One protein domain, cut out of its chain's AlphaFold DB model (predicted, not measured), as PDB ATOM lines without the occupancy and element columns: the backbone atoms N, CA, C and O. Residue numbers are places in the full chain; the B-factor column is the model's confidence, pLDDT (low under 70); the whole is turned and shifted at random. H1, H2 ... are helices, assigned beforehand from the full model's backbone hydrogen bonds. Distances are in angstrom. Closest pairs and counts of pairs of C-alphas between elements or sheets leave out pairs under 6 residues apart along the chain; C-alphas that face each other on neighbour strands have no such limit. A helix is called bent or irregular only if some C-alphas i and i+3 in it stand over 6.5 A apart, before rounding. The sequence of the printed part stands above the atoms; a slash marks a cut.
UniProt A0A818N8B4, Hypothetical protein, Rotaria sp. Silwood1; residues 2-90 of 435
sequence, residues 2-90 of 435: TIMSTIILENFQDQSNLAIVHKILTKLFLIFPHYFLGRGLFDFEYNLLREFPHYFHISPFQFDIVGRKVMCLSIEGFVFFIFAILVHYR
ATOM      1  N   THR A   2     378.654 276.628 562.642       71.62
ATOM      2  CA  THR A   2     378.102 277.908 563.148       71.62
ATOM      3  C   THR A   2     377.557 278.838 562.055       71.62
ATOM      4  O   THR A   2     376.442 279.327 562.191       71.62
ATOM      5  N   ILE A   3     378.285 279.014 560.944       72.25
ATOM      6  CA  ILE A   3     377.849 279.833 559.794       72.25
ATOM      7  C   ILE A   3     376.563 279.270 559.167       72.25
ATOM      8  O   ILE A   3     375.580 279.989 559.000       72.25
ATOM      9  N   MET A   4     376.542 277.963 558.888       71.62
ATOM     10  CA  MET A   4     375.394 277.281 558.283       71.62
ATOM     11  C   MET A   4     374.154 277.358 559.183       71.62
ATOM     12  O   MET A   4     373.066 277.661 558.707       71.62
ATOM     13  N   SER A   5     374.316 277.177 560.498       73.25
ATOM     14  CA  SER A   5     373.224 277.315 561.468       73.25
ATOM     15  C   SER A   5     372.629 278.724 561.482       73.25
ATOM     16  O   SER A   5     371.412 278.869 561.554       73.25
ATOM     17  N   THR A   6     373.457 279.769 561.372       75.00
ATOM     18  CA  THR A   6     372.973 281.159 561.340       75.00
ATOM     19  C   THR A   6     372.317 281.551 560.020       75.00
ATOM     20  O   THR A   6     371.386 282.348 560.041       75.00
ATOM     21  N   ILE A   7     372.748 280.967 558.896       74.06
ATOM     22  CA  ILE A   7     372.109 281.157 557.583       74.06
ATOM     23  C   ILE A   7     370.751 280.444 557.546       74.06
ATOM     24  O   ILE A   7     369.765 281.013 557.098       74.06
ATOM     25  N   ILE A   8     370.663 279.222 558.080       75.69
ATOM     26  CA  ILE A   8     369.393 278.490 558.151       75.69
ATOM     27  C   ILE A   8     368.388 279.233 559.041       75.69
ATOM     28  O   ILE A   8     367.235 279.374 558.647       75.69
ATOM     29  N   LEU A   9     368.811 279.756 560.201       72.44
ATOM     30  CA  LEU A   9     367.930 280.555 561.070       72.44
ATOM     31  C   LEU A   9     367.413 281.834 560.395       72.44
ATOM     32  O   LEU A   9     366.334 282.307 560.736       72.44
ATOM     33  N   GLU A  10     368.177 282.399 559.462       70.88
ATOM     34  CA  GLU A  10     367.805 283.613 558.733       70.88
ATOM     35  C   GLU A  10     366.664 283.382 557.739       70.88
ATOM     36  O   GLU A  10     365.867 284.284 557.504       70.88
ATOM     37  N   ASN A  11     366.521 282.158 557.228       72.00
ATOM     38  CA  ASN A  11     365.417 281.790 556.341       72.00
ATOM     39  C   ASN A  11     364.079 281.592 557.082       72.00
ATOM     40  O   ASN A  11     363.041 281.512 556.436       72.00
ATOM     41  N   PHE A  12     364.081 281.528 558.421       72.38
ATOM     42  CA  PHE A  12     362.886 281.342 559.262       72.38
ATOM     43  C   PHE A  12     362.527 282.607 560.068       72.38
ATOM     44  O   PHE A  12     362.079 282.525 561.215       72.38
ATOM     45  N   GLN A  13     362.736 283.794 559.485       63.09
ATOM     46  CA  GLN A  13     362.499 285.091 560.140       63.09
ATOM     47  C   GLN A  13     361.027 285.389 560.490       63.09
ATOM     48  O   GLN A  13     360.776 286.299 561.277       63.09
ATOM     49  N   ASP A  14     360.069 284.609 559.984       67.19
ATOM     50  CA  ASP A  14     358.631 284.823 560.212       67.19
ATOM     51  C   ASP A  14     358.182 284.557 561.665       67.19
ATOM     52  O   ASP A  14     357.092 284.962 562.070       67.19
ATOM     53  N   GLN A  15     359.023 283.915 562.489       75.62
ATOM     54  CA  GLN A  15     358.770 283.726 563.920       75.62
ATOM     55  C   GLN A  15     359.578 284.714 564.772       75.62
ATOM     56  O   GLN A  15     360.810 284.664 564.825       75.62
ATOM     57  N   SER A  16     358.876 285.563 565.531       72.00
ATOM     58  CA  SER A  16     359.466 286.620 566.373       72.00
ATOM     59  C   SER A  16     360.533 286.110 567.355       72.00
ATOM     60  O   SER A  16     361.550 286.771 567.564       72.00
ATOM     61  N   ASN A  17     360.353 284.909 567.908       76.81
ATOM     62  CA  ASN A  17     361.307 284.301 568.839       76.81
ATOM     63  C   ASN A  17     362.613 283.861 568.152       76.81
ATOM     64  O   ASN A  17     363.693 284.053 568.714       76.81
ATOM     65  N   LEU A  18     362.545 283.316 566.933       75.25
ATOM     66  CA  LEU A  18     363.730 282.870 566.188       75.25
ATOM     67  C   LEU A  18     364.574 284.053 565.699       75.25
ATOM     68  O   LEU A  18     365.804 283.982 565.734       75.25
ATOM     69  N   ALA A  19     363.934 285.166 565.332       73.62
ATOM     70  CA  ALA A  19     364.626 286.392 564.936       73.62
ATOM     71  C   ALA A  19     365.474 286.986 566.081       73.62
ATOM     72  O   ALA A  19     366.595 287.457 565.866       73.62
ATOM     73  N   ILE A  20     364.980 286.918 567.323       79.75
ATOM     74  CA  ILE A  20     365.729 287.360 568.510       79.75
ATOM     75  C   ILE A  20     366.947 286.456 568.743       79.75
ATOM     76  O   ILE A  20     368.052 286.954 568.974       79.75
ATOM     77  N   VAL A  21     366.766 285.137 568.635       80.00
ATOM     78  CA  VAL A  21     367.844 284.150 568.799       80.00
ATOM     79  C   VAL A  21     368.929 284.336 567.734       80.00
ATOM     80  O   VAL A  21     370.116 284.359 568.067       80.00
ATOM     81  N   HIS A  22     368.549 284.569 566.475       78.75
ATOM     82  CA  HIS A  22     369.480 284.892 565.387       78.75
ATOM     83  C   HIS A  22     370.299 286.157 565.681       78.75
ATOM     84  O   HIS A  22     371.528 286.141 565.571       78.75
ATOM     85  N   LYS A  23     369.654 287.232 566.153       77.81
ATOM     86  CA  LYS A  23     370.322 288.499 566.502       77.81
ATOM     87  C   LYS A  23     371.327 288.357 567.653       77.81
ATOM     88  O   LYS A  23     372.312 289.095 567.706       77.81
ATOM     89  N   ILE A  24     371.087 287.437 568.586       81.56
ATOM     90  CA  ILE A  24     372.007 287.148 569.695       81.56
ATOM     91  C   ILE A  24     373.177 286.283 569.210       81.56
ATOM     92  O   ILE A  24     374.331 286.631 569.456       81.56
ATOM     93  N   LEU A  25     372.901 285.202 568.474       79.44
ATOM     94  CA  LEU A  25     373.925 284.285 567.958       79.44
ATOM     95  C   LEU A  25     374.902 284.986 567.011       79.44
ATOM     96  O   LEU A  25     376.112 284.812 567.132       79.44
ATOM     97  N   THR A  26     374.397 285.840 566.120       73.12
ATOM     98  CA  THR A  26     375.231 286.624 565.198       73.12
ATOM     99  C   THR A  26     376.162 287.589 565.930       73.12
ATOM    100  O   THR A  26     377.303 287.762 565.505       73.12
ATOM    101  N   LYS A  27     375.726 288.176 567.055       78.31
ATOM    102  CA  LYS A  27     376.569 289.015 567.927       78.31
ATOM    103  C   LYS A  27     377.608 288.218 568.710       78.31
ATOM    104  O   LYS A  27     378.707 288.718 568.908       78.31
ATOM    105  N   LEU A  28     377.263 287.015 569.159       80.38
ATOM    106  CA  LEU A  28     378.145 286.182 569.975       80.38
ATOM    107  C   LEU A  28     379.228 285.507 569.126       80.38
ATOM    108  O   LEU A  28     380.391 285.467 569.515       80.38
ATOM    109  N   PHE A  29     378.877 285.040 567.927       79.25
ATOM    110  CA  PHE A  29     379.828 284.386 567.028       79.25
ATOM    111  C   PHE A  29     380.768 285.348 566.295       79.25
ATOM    112  O   PHE A  29     381.761 284.900 565.730       79.25
ATOM    113  N   LEU A  30     380.530 286.662 566.377       72.69
ATOM    114  CA  LEU A  30     381.467 287.705 565.931       72.69
ATOM    115  C   LEU A  30     382.814 287.690 566.683       72.69
ATOM    116  O   LEU A  30     383.736 288.354 566.236       72.69
ATOM    117  N   ILE A  31     382.925 286.944 567.790       73.75
ATOM    118  CA  ILE A  31     384.173 286.722 568.543       73.75
ATOM    119  C   ILE A  31     385.086 285.691 567.851       73.75
ATOM    120  O   ILE A  31     386.256 285.585 568.193       73.75
ATOM    121  N   PHE A  32     384.561 284.889 566.915       78.12
ATOM    122  CA  PHE A  32     385.343 283.853 566.243       78.12
ATOM    123  C   PHE A  32     385.803 284.317 564.847       78.12
ATOM    124  O   PHE A  32     384.945 284.543 563.979       78.12
ATOM    125  N   PRO A  33     387.121 284.316 564.550       71.44
ATOM    126  CA  PRO A  33     387.652 284.847 563.290       71.44
ATOM    127  C   PRO A  33     387.152 284.084 562.052       71.44
ATOM    128  O   PRO A  33     386.992 284.640 560.966       71.44
ATOM    129  N   HIS A  34     386.859 282.787 562.198       73.31
ATOM    130  CA  HIS A  34     386.330 281.971 561.103       73.31
ATOM    131  C   HIS A  34     384.863 282.270 560.776       73.31
ATOM    132  O   HIS A  34     384.472 282.229 559.610       73.31
ATOM    133  N   TYR A  35     384.042 282.578 561.784       77.06
ATOM    134  CA  TYR A  35     382.633 282.927 561.578       77.06
ATOM    135  C   TYR A  35     382.507 284.292 560.902       77.06
ATOM    136  O   TYR A  35     381.701 284.478 559.990       77.06
ATOM    137  N   PHE A  36     383.367 285.214 561.324       71.12
ATOM    138  CA  PHE A  36     383.510 286.545 560.777       71.12
ATOM    139  C   PHE A  36     383.660 286.569 559.247       71.12
ATOM    140  O   PHE A  36     382.863 287.200 558.549       71.12
ATOM    141  N   LEU A  37     384.673 285.862 558.735       73.38
ATOM    142  CA  LEU A  37     385.025 285.863 557.317       73.38
ATOM    143  C   LEU A  37     383.908 285.235 556.475       73.38
ATOM    144  O   LEU A  37     383.464 285.825 555.493       73.38
ATOM    145  N   GLY A  38     383.408 284.073 556.900       75.44
ATOM    146  CA  GLY A  38     382.355 283.360 556.177       75.44
ATOM    147  C   GLY A  38     381.026 284.116 556.153       75.44
ATOM    148  O   GLY A  38     380.378 284.188 555.114       75.44
ATOM    149  N   ARG A  39     380.637 284.748 557.267       76.06
ATOM    150  CA  ARG A  39     379.417 285.566 557.329       76.06
ATOM    151  C   ARG A  39     379.587 286.918 556.628       76.06
ATOM    152  O   ARG A  39     378.611 287.491 556.157       76.06
ATOM    153  N   GLY A  40     380.798 287.472 556.585       73.56
ATOM    154  CA  GLY A  40     381.125 288.681 555.821       73.56
ATOM    155  C   GLY A  40     380.986 288.472 554.315       73.56
ATOM    156  O   GLY A  40     380.322 289.268 553.661       73.56
ATOM    157  N   LEU A  41     381.546 287.371 553.800       76.56
ATOM    158  CA  LEU A  41     381.433 286.978 552.393       76.56
ATOM    159  C   LEU A  41     379.989 286.640 552.006       76.56
ATOM    160  O   LEU A  41     379.529 287.087 550.962       76.56
ATOM    161  N   PHE A  42     379.259 285.931 552.872       76.69
ATOM    162  CA  PHE A  42     377.855 285.602 552.625       76.69
ATOM    163  C   PHE A  42     376.966 286.849 552.532       76.69
ATOM    164  O   PHE A  42     376.206 286.977 551.583       76.69
ATOM    165  N   ASP A  43     377.080 287.801 553.466       73.06
ATOM    166  CA  ASP A  43     376.262 289.024 553.425       73.06
ATOM    167  C   ASP A  43     376.659 289.940 552.242       73.06
ATOM    168  O   ASP A  43     375.830 290.702 551.745       73.06
ATOM    169  N   PHE A  44     377.908 289.851 551.761       72.38
ATOM    170  CA  PHE A  44     378.358 290.518 550.535       72.38
ATOM    171  C   PHE A  44     377.732 289.889 549.282       72.38
ATOM    172  O   PHE A  44     377.149 290.602 548.469       72.38
ATOM    173  N   GLU A  45     377.798 288.561 549.151       71.38
ATOM    174  CA  GLU A  45     377.207 287.812 548.035       71.38
ATOM    175  C   GLU A  45     375.676 287.931 548.017       71.38
ATOM    176  O   GLU A  45     375.083 288.184 546.972       71.38
ATOM    177  N   TYR A  46     375.033 287.843 549.183       71.81
ATOM    178  CA  TYR A  46     373.587 287.989 549.336       71.81
ATOM    179  C   TYR A  46     373.093 289.370 548.883       71.81
ATOM    180  O   TYR A  46     372.077 289.465 548.193       71.81
ATOM    181  N   ASN A  47     373.820 290.440 549.214       66.81
ATOM    182  CA  ASN A  47     373.464 291.782 548.750       66.81
ATOM    183  C   ASN A  47     373.699 291.969 547.249       66.81
ATOM    184  O   ASN A  47     372.862 292.579 546.592       66.81
ATOM    185  N   LEU A  48     374.763 291.382 546.694       67.25
ATOM    186  CA  LEU A  48     375.011 291.368 545.248       67.25
ATOM    187  C   LEU A  48     373.907 290.632 544.469       67.25
ATOM    188  O   LEU A  48     373.513 291.067 543.392       67.25
ATOM    189  N   LEU A  49     373.384 289.532 545.019       68.00
ATOM    190  CA  LEU A  49     372.300 288.752 544.411       68.00
ATOM    191  C   LEU A  49     370.932 289.448 544.511       68.00
ATOM    192  O   LEU A  49     370.076 289.254 543.648       68.00
ATOM    193  N   ARG A  50     370.711 290.261 545.551       63.06
ATOM    194  CA  ARG A  50     369.438 290.955 545.804       63.06
ATOM    195  C   ARG A  50     369.247 292.222 544.955       63.06
ATOM    196  O   ARG A  50     368.109 292.647 544.782       63.06
ATOM    197  N   GLU A  51     370.313 292.782 544.379       57.84
ATOM    198  CA  GLU A  51     370.276 293.975 543.506       57.84
ATOM    199  C   GLU A  51     369.727 293.725 542.078       57.84
ATOM    200  O   GLU A  51     369.678 294.650 541.266       57.84
ATOM    201  N   PHE A  52     369.266 292.512 541.740       54.59
ATOM    202  CA  PHE A  52     368.828 292.182 540.374       54.59
ATOM    203  C   PHE A  52     367.379 292.549 539.978       54.59
ATOM    204  O   PHE A  52     366.991 292.268 538.842       54.59
ATOM    205  N   PRO A  53     366.571 293.224 540.817       53.25
ATOM    206  CA  PRO A  53     365.652 294.213 540.250       53.25
ATOM    207  C   PRO A  53     365.445 295.436 541.167       53.25
ATOM    208  O   PRO A  53     364.924 295.317 542.271       53.25
ATOM    209  N   HIS A  54     365.743 296.622 540.629       49.12
ATOM    210  CA  HIS A  54     365.488 297.981 541.145       49.12
ATOM    211  C   HIS A  54     366.647 298.710 541.852       49.12
ATOM    212  O   HIS A  54     367.122 298.354 542.924       49.12
ATOM    213  N   TYR A  55     367.025 299.816 541.204       52.16
ATOM    214  CA  TYR A  55     368.038 300.804 541.554       52.16
ATOM    215  C   TYR A  55     367.863 301.397 542.962       52.16
ATOM    216  O   TYR A  55     367.129 302.365 543.141       52.16
ATOM    217  N   PHE A  56     368.633 300.902 543.928       52.50
ATOM    218  CA  PHE A  56     369.142 301.710 545.035       52.50
ATOM    219  C   PHE A  56     370.589 301.289 545.297       52.50
ATOM    220  O   PHE A  56     370.833 300.195 545.785       52.50
ATOM    221  N   HIS A  57     371.550 302.155 544.956       55.84
ATOM    222  CA  HIS A  57     372.969 301.945 545.248       55.84
ATOM    223  C   HIS A  57     373.202 301.994 546.764       55.84
ATOM    224  O   HIS A  57     373.435 303.064 547.329       55.84
ATOM    225  N   ILE A  58     373.150 300.844 547.432       60.22
ATOM    226  CA  ILE A  58     373.619 300.716 548.809       60.22
ATOM    227  C   ILE A  58     375.065 300.245 548.727       60.22
ATOM    228  O   ILE A  58     375.352 299.153 548.249       60.22
ATOM    229  N   SER A  59     376.007 301.079 549.169       65.50
ATOM    230  CA  SER A  59     377.423 300.711 549.129       65.50
ATOM    231  C   SER A  59     377.650 299.412 549.927       65.50
ATOM    232  O   SER A  59     377.311 299.388 551.116       65.50
ATOM    233  N   PRO A  60     378.275 298.368 549.352       65.00
ATOM    234  CA  PRO A  60     378.496 297.084 550.032       65.00
ATOM    235  C   PRO A  60     379.293 297.201 551.342       65.00
ATOM    236  O   PRO A  60     379.215 296.338 552.213       65.00
ATOM    237  N   PHE A  61     380.044 298.294 551.503       66.19
ATOM    238  CA  PHE A  61     380.850 298.613 552.684       66.19
ATOM    239  C   PHE A  61     380.110 299.408 553.762       66.19
ATOM    240  O   PHE A  61     380.734 299.863 554.721       66.19
ATOM    241  N   GLN A  62     378.791 299.579 553.644       75.94
ATOM    242  CA  GLN A  62     378.016 300.220 554.697       75.94
ATOM    243  C   GLN A  62     378.212 299.487 556.032       75.94
ATOM    244  O   GLN A  62     378.375 298.261 556.089       75.94
ATOM    245  N   PHE A  63     378.211 300.265 557.115       72.12
ATOM    246  CA  PHE A  63     378.506 299.786 558.461       72.12
ATOM    247  C   PHE A  63     377.620 298.606 558.881       72.12
ATOM    248  O   PHE A  63     378.115 297.663 559.492       72.12
ATOM    249  N   ASP A  64     376.351 298.601 558.483       69.00
ATOM    250  CA  ASP A  64     375.397 297.553 558.853       69.00
ATOM    251  C   ASP A  64     375.615 296.221 558.120       69.00
ATOM    252  O   ASP A  64     375.173 295.182 558.607       69.00
ATOM    253  N   ILE A  65     376.325 296.235 556.986       69.38
ATOM    254  CA  ILE A  65     376.521 295.065 556.123       69.38
ATOM    255  C   ILE A  65     377.906 294.443 556.367       69.38
ATOM    256  O   ILE A  65     378.044 293.407 557.025       69.38
ATOM    257  N   VAL A  66     378.951 295.078 555.827       71.88
ATOM    258  CA  VAL A  66     380.340 294.592 555.894       71.88
ATOM    259  C   VAL A  66     381.199 295.481 556.797       71.88
ATOM    260  O   VAL A  66     382.157 294.995 557.393       71.88
ATOM    261  N   GLY A  67     380.856 296.761 556.986       77.00
ATOM    262  CA  GLY A  67     381.715 297.708 557.708       77.00
ATOM    263  C   GLY A  67     381.914 297.373 559.192       77.00
ATOM    264  O   GLY A  67     383.054 297.297 559.657       77.00
ATOM    265  N   ARG A  68     380.837 297.070 559.937       78.88
ATOM    266  CA  ARG A  68     380.917 296.623 561.343       78.88
ATOM    267  C   ARG A  68     381.756 295.369 561.468       78.88
ATOM    268  O   ARG A  68     382.475 295.189 562.448       78.88
ATOM    269  N   LYS A  69     381.653 294.505 560.462       77.00
ATOM    270  CA  LYS A  69     382.457 293.314 560.408       77.00
ATOM    271  C   LYS A  69     383.936 293.705 560.280       77.00
ATOM    272  O   LYS A  69     384.719 293.425 561.182       77.00
ATOM    273  N   VAL A  70     384.341 294.388 559.214       78.75
ATOM    274  CA  VAL A  70     385.760 294.730 558.980       78.75
ATOM    275  C   VAL A  70     386.397 295.415 560.199       78.75
ATOM    276  O   VAL A  70     387.517 295.077 560.571       78.75
ATOM    277  N   MET A  71     385.647 296.275 560.896       82.44
ATOM    278  CA  MET A  71     386.080 296.892 562.153       82.44
ATOM    279  C   MET A  71     386.351 295.875 563.279       82.44
ATOM    280  O   MET A  71     387.372 295.977 563.957       82.44
ATOM    281  N   CYS A  72     385.474 294.885 563.482       80.81
ATOM    282  CA  CYS A  72     385.697 293.806 564.451       80.81
ATOM    283  C   CYS A  72     386.958 292.995 564.124       80.81
ATOM    284  O   CYS A  72     387.739 292.735 565.034       80.81
ATOM    285  N   LEU A  73     387.205 292.678 562.847       80.94
ATOM    286  CA  LEU A  73     388.415 291.961 562.426       80.94
ATOM    287  C   LEU A  73     389.691 292.757 562.722       80.94
ATOM    288  O   LEU A  73     390.675 292.192 563.192       80.94
ATOM    289  N   SER A  74     389.686 294.071 562.476       83.88
ATOM    290  CA  SER A  74     390.834 294.928 562.799       83.88
ATOM    291  C   SER A  74     391.123 294.966 564.303       83.88
ATOM    292  O   SER A  74     392.284 294.894 564.705       83.88
ATOM    293  N   ILE A  75     390.080 295.043 565.137       87.75
ATOM    294  CA  ILE A  75     390.219 295.041 566.602       87.75
ATOM    295  C   ILE A  75     390.733 293.685 567.090       87.75
ATOM    296  O   ILE A  75     391.678 293.624 567.870       87.75
ATOM    297  N   GLU A  76     390.140 292.597 566.611       84.38
ATOM    298  CA  GLU A  76     390.517 291.235 566.980       84.38
ATOM    299  C   GLU A  76     391.960 290.916 566.559       84.38
ATOM    300  O   GLU A  76     392.743 290.419 567.368       84.38
ATOM    301  N   GLY A  77     392.353 291.297 565.340       84.69
ATOM    302  CA  GLY A  77     393.728 291.162 564.858       84.69
ATOM    303  C   GLY A  77     394.731 291.923 565.725       84.69
ATOM    304  O   GLY A  77     395.779 291.381 566.068       84.69
ATOM    305  N   PHE A  78     394.398 293.144 566.152       89.62
ATOM    306  CA  PHE A  78     395.239 293.921 567.064       89.62
ATOM    307  C   PHE A  78     395.361 293.264 568.449       89.62
ATOM    308  O   PHE A  78     396.460 293.175 568.999       89.62
ATOM    309  N   VAL A  79     394.258 292.745 568.997       88.75
ATOM    310  CA  VAL A  79     394.245 292.052 570.295       88.75
ATOM    311  C   VAL A  79     395.052 290.754 570.242       88.75
ATOM    312  O   VAL A  79     395.890 290.533 571.116       88.75
ATOM    313  N   PHE A  80     394.867 289.918 569.216       86.31
ATOM    314  CA  PHE A  80     395.650 288.690 569.057       86.31
ATOM    315  C   PHE A  80     397.122 288.965 568.770       86.31
ATOM    316  O   PHE A  80     397.972 288.226 569.256       86.31
ATOM    317  N   PHE A  81     397.444 290.036 568.043       87.19
ATOM    318  CA  PHE A  81     398.824 290.456 567.826       87.19
ATOM    319  C   PHE A  81     399.504 290.860 569.140       87.19
ATOM    320  O   PHE A  81     400.592 290.370 569.446       87.19
ATOM    321  N   ILE A  82     398.843 291.678 569.969       89.62
ATOM    322  CA  ILE A  82     399.344 292.021 571.309       89.62
ATOM    323  C   ILE A  82     399.468 290.767 572.173       89.62
ATOM    324  O   ILE A  82     400.487 290.579 572.833       89.62
ATOM    325  N   PHE A  83     398.468 289.888 572.162       86.19
ATOM    326  CA  PHE A  83     398.510 288.639 572.916       86.19
ATOM    327  C   PHE A  83     399.679 287.747 572.477       86.19
ATOM    328  O   PHE A  83     400.415 287.247 573.324       86.19
ATOM    329  N   ALA A  84     399.909 287.603 571.171       85.19
ATOM    330  CA  ALA A  84     401.034 286.853 570.626       85.19
ATOM    331  C   ALA A  84     402.379 287.449 571.066       85.19
ATOM    332  O   ALA A  84     403.260 286.701 571.488       85.19
ATOM    333  N   ILE A  85     402.518 288.781 571.053       86.81
ATOM    334  CA  ILE A  85     403.696 289.471 571.598       86.81
ATOM    335  C   ILE A  85     403.856 289.148 573.088       86.81
ATOM    336  O   ILE A  85     404.931 288.738 573.515       86.81
ATOM    337  N   LEU A  86     402.799 289.269 573.893       86.12
ATOM    338  CA  LEU A  86     402.866 289.008 575.334       86.12
ATOM    339  C   LEU A  86     403.225 287.551 575.659       86.12
ATOM    340  O   LEU A  86     403.971 287.305 576.608       86.12
ATOM    341  N   VAL A  87     402.736 286.589 574.873       83.56
ATOM    342  CA  VAL A  87     403.107 285.170 574.990       83.56
ATOM    343  C   VAL A  87     404.563 284.952 574.577       83.56
ATOM    344  O   VAL A  87     405.304 284.293 575.306       83.56
ATOM    345  N   HIS A  88     405.001 285.536 573.458       80.06
ATOM    346  CA  HIS A  88     406.376 285.415 572.968       80.06
ATOM    347  C   HIS A  88     407.392 285.980 573.970       80.06
ATOM    348  O   HIS A  88     408.396 285.339 574.273       80.06
ATOM    349  N   TYR A  89     407.083 287.131 574.569       76.75
ATOM    350  CA  TYR A  89     407.895 287.761 575.612       76.75
ATOM    351  C   TYR A  89     407.599 287.229 577.031       76.75
ATOM    352  O   TYR A  89     408.052 287.820 578.009       76.75
ATOM    353  N   ARG A  90     406.862 286.110 577.158       70.19
ATOM    354  CA  ARG A  90     406.562 285.394 578.418       70.19
ATOM    355  C   ARG A  90     406.003 286.278 579.547       70.19
ATOM    356  O   ARG A  90     406.176 285.973 580.724       70.19
TER     357      ARG A  90
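Overview. This is residues 2 to 90 of the 435 residues of the protein "Hypothetical protein" of Rotaria sp. Silwood1 (UniProt A0A818N8B4). Two helical hairpins follow each other: a small one, H1 and H2, packs through H1 on residues 35 to 39 of H3, and a longer one pairs H3 with the long H4. Residues 78 to 90, of which 78 to 88 belong to H4, stick out from the body, and residues 49 to 57 stand free as well. The printed part has 89 residues with four named helices, H1 to H4 in order, and no named strand; the class is all helix. It is loose and flat, with a radius of gyration of the C-alphas of 16.1 A and spans of 55 by 31 by 17 A.

Along the chain. H1, residues 2 to 10, begins with C-alpha 2 at (378.102, 277.908, 563.148). H2 is residues 16 to 29, 20.5 A long. H3, residues 33 to 50, measures 26.0 A. H4, residues 63 to 88, measures 34.6 A and ends with C-alpha 88 at (406.376, 285.415, 572.968); it is irregular, C-alphas 65 and 68 being 7.0 A apart.

Arrangement. H1 and H2, a hairpin, touch at a shallow tilt of 25 degrees, opposite ways; their closest C-alphas, Leu 9 and His 22, are 6.3 A apart. H1 touches H3, closest at the C-alphas of Ile 3 and Tyr 35, 6.0 A, the same way at a tilt of 35.5 degrees, only just steep. H2 and H3 are close but not clearly touching. H3 and H4, also a hairpin, touch at a shallow tilt of 17 degrees, opposite ways, through residues 65 to 76 of H4 alone; the C-alphas of Gly 40 and Val 66 are closest, 6.0 A. H4 is apart from H1 and H2. Helix packing is mostly aligned, only just, with 2 of 3 pairs at a shallow tilt. Every O i to N i+4 pair is within hydrogen-bond range in H1 and H3, against 9 of 10 in H2 and 19 of 22 in H4.

Size, cuts and confidence. The C-alphas of His 54 and Arg 90, the two farthest apart, are 56.9 A apart. The printed part has no cut. The link from H3 to H4 is long, 12 residues; the other two are tight. Confidence is under 70 at residues 13 to 14, 47 to 61 and 64 to 65.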